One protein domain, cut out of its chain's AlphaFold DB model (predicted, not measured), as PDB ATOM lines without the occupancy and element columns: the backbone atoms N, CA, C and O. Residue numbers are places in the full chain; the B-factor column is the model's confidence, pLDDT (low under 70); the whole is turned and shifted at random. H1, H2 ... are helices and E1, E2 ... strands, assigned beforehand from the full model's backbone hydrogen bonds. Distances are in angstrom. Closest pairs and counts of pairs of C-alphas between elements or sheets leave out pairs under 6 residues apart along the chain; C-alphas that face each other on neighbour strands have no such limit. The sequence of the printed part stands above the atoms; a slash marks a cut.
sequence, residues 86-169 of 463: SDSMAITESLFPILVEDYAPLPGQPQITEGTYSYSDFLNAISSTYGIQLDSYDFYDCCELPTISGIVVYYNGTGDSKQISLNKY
ATOM      1  N   SER A  86     144.208 147.846 104.040       83.38
ATOM      2  CA  SER A  86     143.138 148.790 103.673       83.38
ATOM      3  C   SER A  86     142.388 149.407 104.862       83.38
ATOM      4  O   SER A  86     141.664 150.380 104.699       83.38
ATOM      5  N   ASP A  87     142.527 148.826 106.052       83.94
ATOM      6  CA  ASP A  87     142.007 149.317 107.332       83.94
ATOM      7  C   ASP A  87     143.005 150.223 108.078       83.94
ATOM      8  O   ASP A  87     142.808 150.516 109.257       83.94
ATOM      9  N   SER A  88     144.088 150.639 107.414       82.44
ATOM     10  CA  SER A  88     145.198 151.392 108.006       82.44
ATOM     11  C   SER A  88     145.877 150.659 109.168       82.44
ATOM     12  O   SER A  88     146.575 151.279 109.972       82.44
ATOM     13  N   MET A  89     145.723 149.333 109.262       84.44
ATOM     14  CA  MET A  89     146.469 148.523 110.219       84.44
ATOM     15  C   MET A  89     147.779 148.044 109.597       84.44
ATOM     16  O   MET A  89     147.826 147.571 108.463       84.44
ATOM     17  N   ALA A  90     148.857 148.159 110.366       85.25
ATOM     18  CA  ALA A  90     150.153 147.597 110.018       85.25
ATOM     19  C   ALA A  90     150.065 146.078 109.824       85.25
ATOM     20  O   ALA A  90     149.480 145.385 110.660       85.25
ATOM     21  N   ILE A  91     150.703 145.552 108.776       85.12
ATOM     22  CA  ILE A  91     150.872 144.102 108.642       85.12
ATOM     23  C   ILE A  91     151.886 143.626 109.685       85.12
ATOM     24  O   ILE A  91     152.984 144.170 109.796       85.12
ATOM     25  N   THR A  92     151.522 142.594 110.443       87.50
ATOM     26  CA  THR A  92     152.389 141.947 111.433       87.50
ATOM     27  C   THR A  92     152.581 140.469 111.100       87.50
ATOM     28  O   THR A  92     151.761 139.859 110.414       87.50
ATOM     29  N   GLU A  93     153.643 139.860 111.631       87.00
ATOM     30  CA  GLU A  93     153.948 138.435 111.428       87.00
ATOM     31  C   GLU A  93     152.799 137.506 111.871       87.00
ATOM     32  O   GLU A  93     152.569 136.461 111.269       87.00
ATOM     33  N   SER A  94     151.996 137.920 112.856       87.06
ATOM     34  CA  SER A  94     150.830 137.159 113.330       87.06
ATOM     35  C   SER A  94     149.716 136.990 112.292       87.06
ATOM     36  O   SER A  94     148.783 136.226 112.527       87.06
ATOM     37  N   LEU A  95     149.766 137.728 111.181       83.62
ATOM     38  CA  LEU A  95     148.800 137.613 110.093       83.62
ATOM     39  C   LEU A  95     149.152 136.500 109.089       83.62
ATOM     40  O   LEU A  95     148.358 136.242 108.187       83.62
ATOM     41  N   PHE A  96     150.307 135.843 109.239       86.00
ATOM     42  CA  PHE A  96     150.776 134.785 108.343       86.00
ATOM     43  C   PHE A  96     150.321 133.384 108.793       86.00
ATOM     44  O   PHE A  96     150.170 133.137 109.991       86.00
ATOM     45  N   PRO A  97     150.139 132.433 107.854       88.81
ATOM     46  CA  PRO A  97     150.369 132.560 106.411       88.81
ATOM     47  C   PRO A  97     149.288 133.389 105.703       88.81
ATOM     48  O   PRO A  97     148.137 133.422 106.135       88.81
ATOM     49  N   ILE A  98     149.658 134.033 104.596       86.69
ATOM     50  CA  ILE A  98     148.725 134.785 103.745       86.69
ATOM     51  C   ILE A  98     148.554 134.089 102.400       86.69
ATOM     52  O   ILE A  98     149.500 133.501 101.875       86.69
ATOM     53  N   LEU A  99     147.346 134.147 101.845       85.06
ATOM     54  CA  LEU A  99     147.056 133.700 100.488       85.06
ATOM     55  C   LEU A  99     147.103 134.915  99.558       85.06
ATOM     56  O   LEU A  99     146.331 135.855  99.724       85.06
ATOM     57  N   VAL A 100     148.014 134.903  98.595       83.62
ATOM     58  CA  VAL A 100     148.035 135.867  97.491       83.62
ATOM     59  C   VAL A 100     147.171 135.280  96.384       83.62
ATOM     60  O   VAL A 100     147.484 134.198  95.891       83.62
ATOM     61  N   GLU A 101     146.080 135.958  96.036       76.88
ATOM     62  CA  GLU A 101     145.196 135.560  94.933       76.88
ATOM     63  C   GLU A 101     145.623 136.225  93.616       76.88
ATOM     64  O   GLU A 101     146.328 137.239  93.619       76.88
ATOM     65  N   ASP A 102     145.184 135.661  92.486       68.19
ATOM     66  CA  ASP A 102     145.386 136.228  91.148       68.19
ATOM     67  C   ASP A 102     144.662 137.583  91.025       68.19
ATOM     68  O   ASP A 102     143.483 137.677  90.674       68.19
ATOM     69  N   TYR A 103     145.366 138.654  91.388       66.12
ATOM     70  CA  TYR A 103     144.919 140.029  91.228       66.12
ATOM     71  C   TYR A 103     145.578 140.638  89.998       66.12
ATOM     72  O   TYR A 103     146.800 140.624  89.888       66.12
ATOM     73  N   ALA A 104     144.776 141.235  89.113       63.38
ATOM     74  CA  ALA A 104     145.285 142.025  88.001       63.38
ATOM     75  C   ALA A 104     145.968 143.289  88.560       63.38
ATOM     76  O   ALA A 104     145.259 144.201  89.001       63.38
ATOM     77  N   PRO A 105     147.313 143.369  88.573       64.44
ATOM     78  CA  PRO A 105     147.992 144.541  89.105       64.44
ATOM     79  C   PRO A 105     147.662 145.768  88.244       64.44
ATOM     80  O   PRO A 105     147.186 145.647  87.107       64.44
ATOM     81  N   LEU A 106     147.925 146.971  88.766       66.88
ATOM     82  CA  LEU A 106     147.848 148.166  87.925       66.88
ATOM     83  C   LEU A 106     148.764 147.976  86.699       66.88
ATOM     84  O   LEU A 106     149.824 147.354  86.826       66.88
ATOM     85  N   PRO A 107     148.390 148.477  85.505       72.31
ATOM     86  CA  PRO A 107     149.193 148.290  84.302       72.31
ATOM     87  C   PRO A 107     150.662 148.683  84.528       72.31
ATOM     88  O   PRO A 107     150.951 149.837  84.833       72.31
ATOM     89  N   GLY A 108     151.579 147.721  84.376       72.75
ATOM     90  CA  GLY A 108     153.023 147.921  84.552       72.75
ATOM     91  C   GLY A 108     153.601 147.481  85.904       72.75
ATOM     92  O   GLY A 108     154.821 147.469  86.038       72.75
ATOM     93  N   GLN A 109     152.778 147.079  86.878       74.50
ATOM     94  CA  GLN A 109     153.272 146.525  88.142       74.50
ATOM     95  C   GLN A 109     153.572 145.017  88.023       74.50
ATOM     96  O   GLN A 109     152.738 144.264  87.509       74.50
ATOM     97  N   PRO A 110     154.737 144.552  88.508       79.00
ATOM     98  CA  PRO A 110     155.040 143.130  88.621       79.00
ATOM     99  C   PRO A 110     154.038 142.393  89.524       79.00
ATOM    100  O   PRO A 110     153.687 142.869  90.606       79.00
ATOM    101  N   GLN A 111     153.600 141.208  89.096       79.31
ATOM    102  CA  GLN A 111     152.674 140.373  89.861       79.31
ATOM    103  C   GLN A 111     153.444 139.382  90.745       79.31
ATOM    104  O   GLN A 111     154.385 138.729  90.292       79.31
ATOM    105  N   ILE A 112     153.030 139.257  92.005       83.25
ATOM    106  CA  ILE A 112     153.466 138.166  92.883       83.25
ATOM    107  C   ILE A 112     152.640 136.932  92.518       83.25
ATOM    108  O   ILE A 112     151.422 137.033  92.382       83.25
ATOM    109  N   THR A 113     153.295 135.785  92.333       85.12
ATOM    110  CA  THR A 113     152.622 134.532  91.968       85.12
ATOM    111  C   THR A 113     151.519 134.181  92.970       85.12
ATOM    112  O   THR A 113     151.667 134.385  94.172       85.12
ATOM    113  N   GLU A 114     150.411 133.629  92.481       86.12
ATOM    114  CA  GLU A 114     149.356 133.108  93.349       86.12
ATOM    115  C   GLU A 114     149.912 131.998  94.256       86.12
ATOM    116  O   GLU A 114     150.615 131.089  93.800       86.12
ATOM    117  N   GLY A 115     149.603 132.054  95.551       88.56
ATOM    118  CA  GLY A 115     150.095 131.054  96.488       88.56
ATOM    119  C   GLY A 115     149.884 131.398  97.953       88.56
ATOM    120  O   GLY A 115     149.538 132.516  98.325       88.56
ATOM    121  N   THR A 116     150.096 130.401  98.809       90.12
ATOM    122  CA  THR A 116     150.162 130.602 100.260       90.12
ATOM    123  C   THR A 116     151.604 130.865 100.655       90.12
ATOM    124  O   THR A 116     152.470 130.025 100.415       90.12
ATOM    125  N   TYR A 117     151.849 132.007 101.282       91.00
ATOM    126  CA  TYR A 117     153.180 132.441 101.672       91.00
ATOM    127  C   TYR A 117     153.331 132.436 103.191       91.00
ATOM    128  O   TYR A 117     152.482 132.956 103.924       91.00
ATOM    129  N   SER A 118     154.440 131.868 103.666       93.00
ATOM    130  CA  SER A 118     154.947 132.175 105.001       93.00
ATOM    131  C   SER A 118     155.476 133.616 105.045       93.00
ATOM    132  O   SER A 118     155.650 134.255 104.005       93.00
ATOM    133  N   TYR A 119     155.752 134.128 106.247       89.88
ATOM    134  CA  TYR A 119     156.314 135.468 106.437       89.88
ATOM    135  C   TYR A 119     157.573 135.699 105.585       89.88
ATOM    136  O   TYR A 119     157.646 136.679 104.843       89.88
ATOM    137  N   SER A 120     158.537 134.774 105.654       92.94
ATOM    138  CA  SER A 120     159.797 134.866 104.911       92.94
ATOM    139  C   SER A 120     159.603 134.660 103.413       92.94
ATOM    140  O   SER A 120     160.230 135.353 102.617       92.94
ATOM    141  N   ASP A 121     158.722 133.738 103.011       93.88
ATOM    142  CA  ASP A 121     158.490 133.464 101.589       93.88
ATOM    143  C   ASP A 121     157.835 134.656 100.895       93.88
ATOM    144  O   ASP A 121     158.151 134.936  99.743       93.88
ATOM    145  N   PHE A 122     156.953 135.380 101.588       91.12
ATOM    146  CA  PHE A 122     156.322 136.575 101.040       91.12
ATOM    147  C   PHE A 122     157.325 137.713 100.832       91.12
ATOM    148  O   PHE A 122     157.362 138.303  99.754       91.12
ATOM    149  N   LEU A 123     158.175 137.992 101.831       91.50
ATOM    150  CA  LEU A 123     159.230 139.004 101.707       91.50
ATOM    151  C   LEU A 123     160.213 138.653 100.585       91.50
ATOM    152  O   LEU A 123     160.558 139.521  99.785       91.50
ATOM    153  N   ASN A 124     160.599 137.379 100.468       93.19
ATOM    154  CA  ASN A 124     161.448 136.893  99.378       93.19
ATOM    155  C   ASN A 124     160.762 137.016  98.012       93.19
ATOM    156  O   ASN A 124     161.413 137.375  97.032       93.19
ATOM    157  N   ALA A 125     159.458 136.739  97.937       91.31
ATOM    158  CA  ALA A 125     158.693 136.882  96.706       91.31
ATOM    159  C   ALA A 125     158.631 138.347  96.263       91.31
ATOM    160  O   ALA A 125     158.949 138.633  95.113       91.31
ATOM    161  N   ILE A 126     158.323 139.286  97.167       90.19
ATOM    162  CA  ILE A 126     158.371 140.723  96.852       90.19
ATOM    163  C   ILE A 126     159.782 141.126  96.428       90.19
ATOM    164  O   ILE A 126     159.947 141.747  95.380       90.19
ATOM    165  N   SER A 127     160.790 140.741  97.211       91.31
ATOM    166  CA  SER A 127     162.189 141.083  96.951       91.31
ATOM    167  C   SER A 127     162.633 140.622  95.560       91.31
ATOM    168  O   SER A 127     163.182 141.398  94.782       91.31
ATOM    169  N   SER A 128     162.311 139.378  95.193       91.25
ATOM    170  CA  SER A 128     162.617 138.817  93.874       91.25
ATOM    171  C   SER A 128     161.819 139.469  92.746       91.25
ATOM    172  O   SER A 128     162.346 139.621  91.647       91.25
ATOM    173  N   THR A 129     160.549 139.802  92.980       90.12
ATOM    174  CA  THR A 129     159.653 140.368  91.965       90.12
ATOM    175  C   THR A 129     159.984 141.831  91.660       90.12
ATOM    176  O   THR A 129     159.890 142.248  90.507       90.12
ATOM    177  N   TYR A 130     160.391 142.602  92.672       87.38
ATOM    178  CA  TYR A 130     160.701 144.029  92.550       87.38
ATOM    179  C   TYR A 130     162.206 144.334  92.488       87.38
ATOM    180  O   TYR A 130     162.573 145.475  92.225       87.38
ATOM    181  N   GLY A 131     163.077 143.339  92.690       89.00
ATOM    182  CA  GLY A 131     164.531 143.525  92.671       89.00
ATOM    183  C   GLY A 131     165.058 144.360  93.841       89.00
ATOM    184  O   GLY A 131     166.076 145.029  93.700       89.00
ATOM    185  N   ILE A 132     164.357 144.338  94.975       88.75
ATOM    186  CA  ILE A 132     164.705 145.073  96.198       88.75
ATOM    187  C   ILE A 132     165.015 144.081  97.316       88.75
ATOM    188  O   ILE A 132     164.515 142.962  97.291       88.75
ATOM    189  N   GLN A 133     165.821 144.463  98.299       88.12
ATOM    190  CA  GLN A 133     166.058 143.624  99.471       88.12
ATOM    191  C   GLN A 133     165.134 144.067 100.608       88.12
ATOM    192  O   GLN A 133     165.251 145.189 101.093       88.12
ATOM    193  N   LEU A 134     164.219 143.190 101.034       88.75
ATOM    194  CA  LEU A 134     163.335 143.439 102.173       88.75
ATOM    195  C   LEU A 134     163.663 142.517 103.341       88.75
ATOM    196  O   LEU A 134     163.438 141.310 103.273       88.75
ATOM    197  N   ASP A 135     164.103 143.111 104.446       84.06
ATOM    198  CA  ASP A 135     164.399 142.369 105.673       84.06
ATOM    199  C   ASP A 135     163.174 142.288 106.617       84.06
ATOM    200  O   ASP A 135     163.105 141.425 107.496       84.06
ATOM    201  N   SER A 136     162.175 143.168 106.447       91.00
ATOM    202  CA  SER A 136     160.950 143.223 107.263       91.00
ATOM    203  C   SER A 136     159.798 143.960 106.548       91.00
ATOM    204  O   SER A 136     159.969 144.505 105.460       91.00
ATOM    205  N   TYR A 137     158.610 144.013 107.169       86.62
ATOM    206  CA  TYR A 137     157.463 144.819 106.693       86.62
ATOM    207  C   TYR A 137     157.542 146.289 107.103       86.62
ATOM    208  O   TYR A 137     156.649 147.067 106.771       86.62
ATOM    209  N   ASP A 138     158.553 146.628 107.894       89.88
ATOM    210  CA  ASP A 138     158.735 147.910 108.543       89.88
ATOM    211  C   ASP A 138     160.238 148.186 108.605       89.88
ATOM    212  O   ASP A 138     160.955 147.687 109.482       89.88
ATOM    213  N   PHE A 139     160.718 148.883 107.583       90.56
ATOM    214  CA  PHE A 139     162.135 149.029 107.292       90.56
ATOM    215  C   PHE A 139     162.455 150.457 106.858       90.56
ATOM    216  O   PHE A 139     161.570 151.255 106.552       90.56
ATOM    217  N   TYR A 140     163.740 150.789 106.858       90.38
ATOM    218  CA  TYR A 140     164.238 152.082 106.405       90.38
ATOM    219  C   TYR A 140     164.967 151.876 105.090       90.38
ATOM    220  O   TYR A 140     165.843 151.016 105.018       90.38
ATOM    221  N   ASP A 141     164.630 152.679 104.090       90.00
ATOM    222  CA  ASP A 141     165.323 152.679 102.808       90.00
ATOM    223  C   ASP A 141     165.381 154.110 102.292       90.00
ATOM    224  O   ASP A 141     164.350 154.773 102.179       90.00
ATOM    225  N   CYS A 142     166.592 154.598 102.038       88.69
ATOM    226  CA  CYS A 142     166.806 155.972 101.606       88.69
ATOM    227  C   CYS A 142     166.656 156.121 100.083       88.69
ATOM    228  O   CYS A 142     166.646 157.239  99.576       88.69
ATOM    229  N   CYS A 143     166.511 155.008  99.359       87.12
ATOM    230  CA  CYS A 143     166.207 154.995  97.938       87.12
ATOM    231  C   CYS A 143     164.703 155.178  97.687       87.12
ATOM    232  O   CYS A 143     163.848 154.829  98.508       87.12
ATOM    233  N   GLU A 144     164.365 155.695  96.505       86.31
ATOM    234  CA  GLU A 144     162.984 155.669  96.037       86.31
ATOM    235  C   GLU A 144     162.571 154.233  95.712       86.31
ATOM    236  O   GLU A 144     163.158 153.574  94.851       86.31
ATOM    237  N   LEU A 145     161.537 153.754  96.401       87.62
ATOM    238  CA  LEU A 145     160.949 152.450  96.136       87.62
ATOM    239  C   LEU A 145     159.770 152.570  95.170       87.62
ATOM    240  O   LEU A 145     159.018 153.550  95.219       87.62
ATOM    241  N   PRO A 146     159.553 151.558  94.312       85.12
ATOM    242  CA  PRO A 146     158.358 151.503  93.490       85.12
ATOM    243  C   PRO A 146     157.108 151.374  94.367       85.12
ATOM    244  O   PRO A 146     157.137 150.816  95.465       85.12
ATOM    245  N   THR A 147     155.967 151.834  93.857       83.81
ATOM    246  CA  THR A 147     154.679 151.584  94.510       83.81
ATOM    247  C   THR A 147     154.379 150.087  94.495       83.81
ATOM    248  O   THR A 147     154.180 149.507  93.426       83.81
ATOM    249  N   ILE A 148     154.299 149.480  95.680       83.44
ATOM    250  CA  ILE A 148     153.932 148.074  95.862       83.44
ATOM    251  C   ILE A 148     152.531 148.026  96.468       83.44
ATOM    252  O   ILE A 148     152.306 148.507  97.576       83.44
ATOM    253  N   SER A 149     151.581 147.436  95.745       80.81
ATOM    254  CA  SER A 149     150.217 147.215  96.230       80.81
ATOM    255  C   SER A 149     149.647 145.910  95.689       80.81
ATOM    256  O   SER A 149     149.938 145.544  94.554       80.81
ATOM    257  N   GLY A 150     148.805 145.232  96.464       74.81
ATOM    258  CA  GLY A 150     148.170 143.981  96.046       74.81
ATOM    259  C   GLY A 150     146.984 143.614  96.927       74.81
ATOM    260  O   GLY A 150     146.719 144.288  97.916       74.81
ATOM    261  N   ILE A 151     146.258 142.555  96.575       69.88
ATOM    262  CA  ILE A 151     145.195 141.988  97.414       69.88
ATOM    263  C   ILE A 151     145.708 140.682  98.020       69.88
ATOM    264  O   ILE A 151     146.255 139.840  97.312       69.88
ATOM    265  N   VAL A 152     145.530 140.520  99.328       72.44
ATOM    266  CA  VAL A 152     145.858 139.294 100.062       72.44
ATOM    267  C   VAL A 152     144.642 138.828 100.849       72.44
ATOM    268  O   VAL A 152     143.876 139.636 101.374       72.44
ATOM    269  N   VAL A 153     144.465 137.519 100.953       66.50
ATOM    270  CA  VAL A 153     143.430 136.884 101.771       66.50
ATOM    271  C   VAL A 153     144.084 136.321 103.027       66.50
ATOM    272  O   VAL A 153     145.026 135.526 102.960       66.50
ATOM    273  N   TYR A 154     143.599 136.744 104.195       65.69
ATOM    274  CA  TYR A 154     144.124 136.268 105.473       65.69
ATOM    275  C   TYR A 154     143.490 134.931 105.863       65.69
ATOM    276  O   TYR A 154     142.271 134.757 105.833       65.69
ATOM    277  N   TYR A 155     144.324 133.985 106.298       59.09
ATOM    278  CA  TYR A 155     143.887 132.643 106.701       59.09
ATOM    279  C   TYR A 155     143.234 132.585 108.093       59.09
ATOM    280  O   TYR A 155     142.877 131.502 108.559       59.09
ATOM    281  N   ASN A 156     143.029 133.722 108.769       55.28
ATOM    282  CA  ASN A 156     142.505 133.820 110.140       55.28
ATOM    283  C   ASN A 156     141.007 133.458 110.295       55.28
ATOM    284  O   ASN A 156     140.394 133.766 111.316       55.28
ATOM    285  N   GLY A 157     140.435 132.728 109.334       51.22
ATOM    286  CA  GLY A 157     139.173 132.003 109.485       51.22
ATOM    287  C   GLY A 157     137.928 132.701 108.939       51.22
ATOM    288  O   GLY A 157     136.873 132.071 108.938       51.22
ATOM    289  N   THR A 158     138.020 133.942 108.445       56.56
ATOM    290  CA  THR A 158     136.880 134.655 107.827       56.56
ATOM    291  C   THR A 158     136.956 134.765 106.303       56.56
ATOM    292  O   THR A 158     135.920 134.979 105.681       56.56
ATOM    293  N   GLY A 159     138.125 134.539 105.686       61.53
ATOM    294  CA  GLY A 159     138.288 134.638 104.227       61.53
ATOM    295  C   GLY A 159     138.212 136.072 103.700       61.53
ATOM    296  O   GLY A 159     137.916 136.279 102.526       61.53
ATOM    297  N   ASP A 160     138.455 137.062 104.560       69.62
ATOM    298  CA  ASP A 160     138.413 138.466 104.168       69.62
ATOM    299  C   ASP A 160     139.661 138.820 103.349       69.62
ATOM    300  O   ASP A 160     140.797 138.749 103.833       69.62
ATOM    301  N   SER A 161     139.443 139.222 102.098       73.38
ATOM    302  CA  SER A 161     140.466 139.848 101.265       73.38
ATOM    303  C   SER A 161     140.743 141.262 101.773       73.38
ATOM    304  O   SER A 161     139.804 142.055 101.900       73.38
ATOM    305  N   LYS A 162     142.008 141.625 101.998       79.25
ATOM    306  CA  LYS A 162     142.403 143.027 102.177       79.25
ATOM    307  C   LYS A 162     143.389 143.443 101.107       79.25
ATOM    308  O   LYS A 162     144.266 142.683 100.704       79.25
ATOM    309  N   GLN A 163     143.264 144.693 100.692       82.94
ATOM    310  CA  GLN A 163     144.314 145.338  99.929       82.94
ATOM    311  C   GLN A 163     145.465 145.683 100.875       82.94
ATOM    312  O   GLN A 163     145.233 146.160 101.987       82.94
ATOM    313  N   ILE A 164     146.686 145.435 100.425       86.19
ATOM    314  CA  ILE A 164     147.919 145.837 101.083       86.19
ATOM    315  C   ILE A 164     148.642 146.857 100.214       86.19
ATOM    316  O   ILE A 164     148.631 146.752  98.983       86.19
ATOM    317  N   SER A 165     149.277 147.832 100.844       88.50
ATOM    318  CA  SER A 165     150.117 148.816 100.172       88.50
ATOM    319  C   SER A 165     151.369 149.098 100.986       88.50
ATOM    320  O   SER A 165     151.330 149.141 102.217       88.50
ATOM    321  N   LEU A 166     152.490 149.270 100.296       90.69
ATOM    322  CA  LEU A 166     153.707 149.801 100.883       90.69
ATOM    323  C   LEU A 166     153.588 151.325 100.933       90.69
ATOM    324  O   LEU A 166     153.570 151.983  99.895       90.69
ATOM    325  N   ASN A 167     153.496 151.867 102.141       91.00
ATOM    326  CA  ASN A 167     153.342 153.297 102.371       91.00
ATOM    327  C   ASN A 167     154.650 153.899 102.895       91.00
ATOM    328  O   ASN A 167     155.408 153.240 103.613       91.00
ATOM    329  N   LYS A 168     154.879 155.165 102.538       92.25
ATOM    330  CA  LYS A 168     156.018 155.979 102.967       92.25
ATOM    331  C   LYS A 168     155.640 156.767 104.224       92.25
ATOM    332  O   LYS A 168     154.606 157.424 104.232       92.25
ATOM    333  N   TYR A 169     156.484 156.722 105.247       92.12
ATOM    334  CA  TYR A 169     156.325 157.451 106.508       92.12
ATOM    335  C   TYR A 169     157.628 158.137 106.901       92.12
ATOM    336  O   TYR A 169     158.705 157.777 106.407       92.12
TER     337      TYR A 169
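AT A GLANCE: This is residues 86 to 169 of the 463 residues of an uncharacterized protein of Chitinophaga sancti (UniProt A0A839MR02). A strongly twisted antiparallel sheet, in order E2 - E1 - E4 - E5, joins two hairpins, E1 and E2 with E4 and E5; helix H1 stands over its E2 end, and E3 lies off the sheet. The 84 printed residues hold E1 E2 H1 E3 E4 E5 along the chain, mixed helices and strands, with under half in named elements. The whole is compact, radius of gyration of the C-alphas 12.4 A, spanning 37 by 26 by 23 A.

IN THESE COORDINATES: Find C-alpha 98 at (148.725, 134.785, 103.745), where E1 (98 to 100) begins; E2 is 115 to 117, E4 149 to 154, 15.6 A. E5 (161 to 169) runs 24.3 A to C-alpha 169 at (156.325, 157.451, 106.508). H1 (119 to 130) runs 16.9 A; E3 is 138 to 140.

HOW THE PARTS SIT: Look for N 99 and O 153, 2.9 A, between E1 and E4; N 100 and O 115, 2.8 A, between E1 and E2; N 164 and O 150, 2.8 A, between E4 and E5. H1, with every O i to N i+4 pair within hydrogen-bond range, is on the sheet over E2, height 10.6 A, and stands up from it at 44 degrees. E3 pairs with no named strand and is apart from H1.

THE WHOLE: The C-alphas of Cys 142 and Gly 157 are farthest apart, 37.4 A. The printed part has no cut; the link E1 to E2 is long. Confidence is under 70 at residues 102 to 106, 151 and 153 to 160.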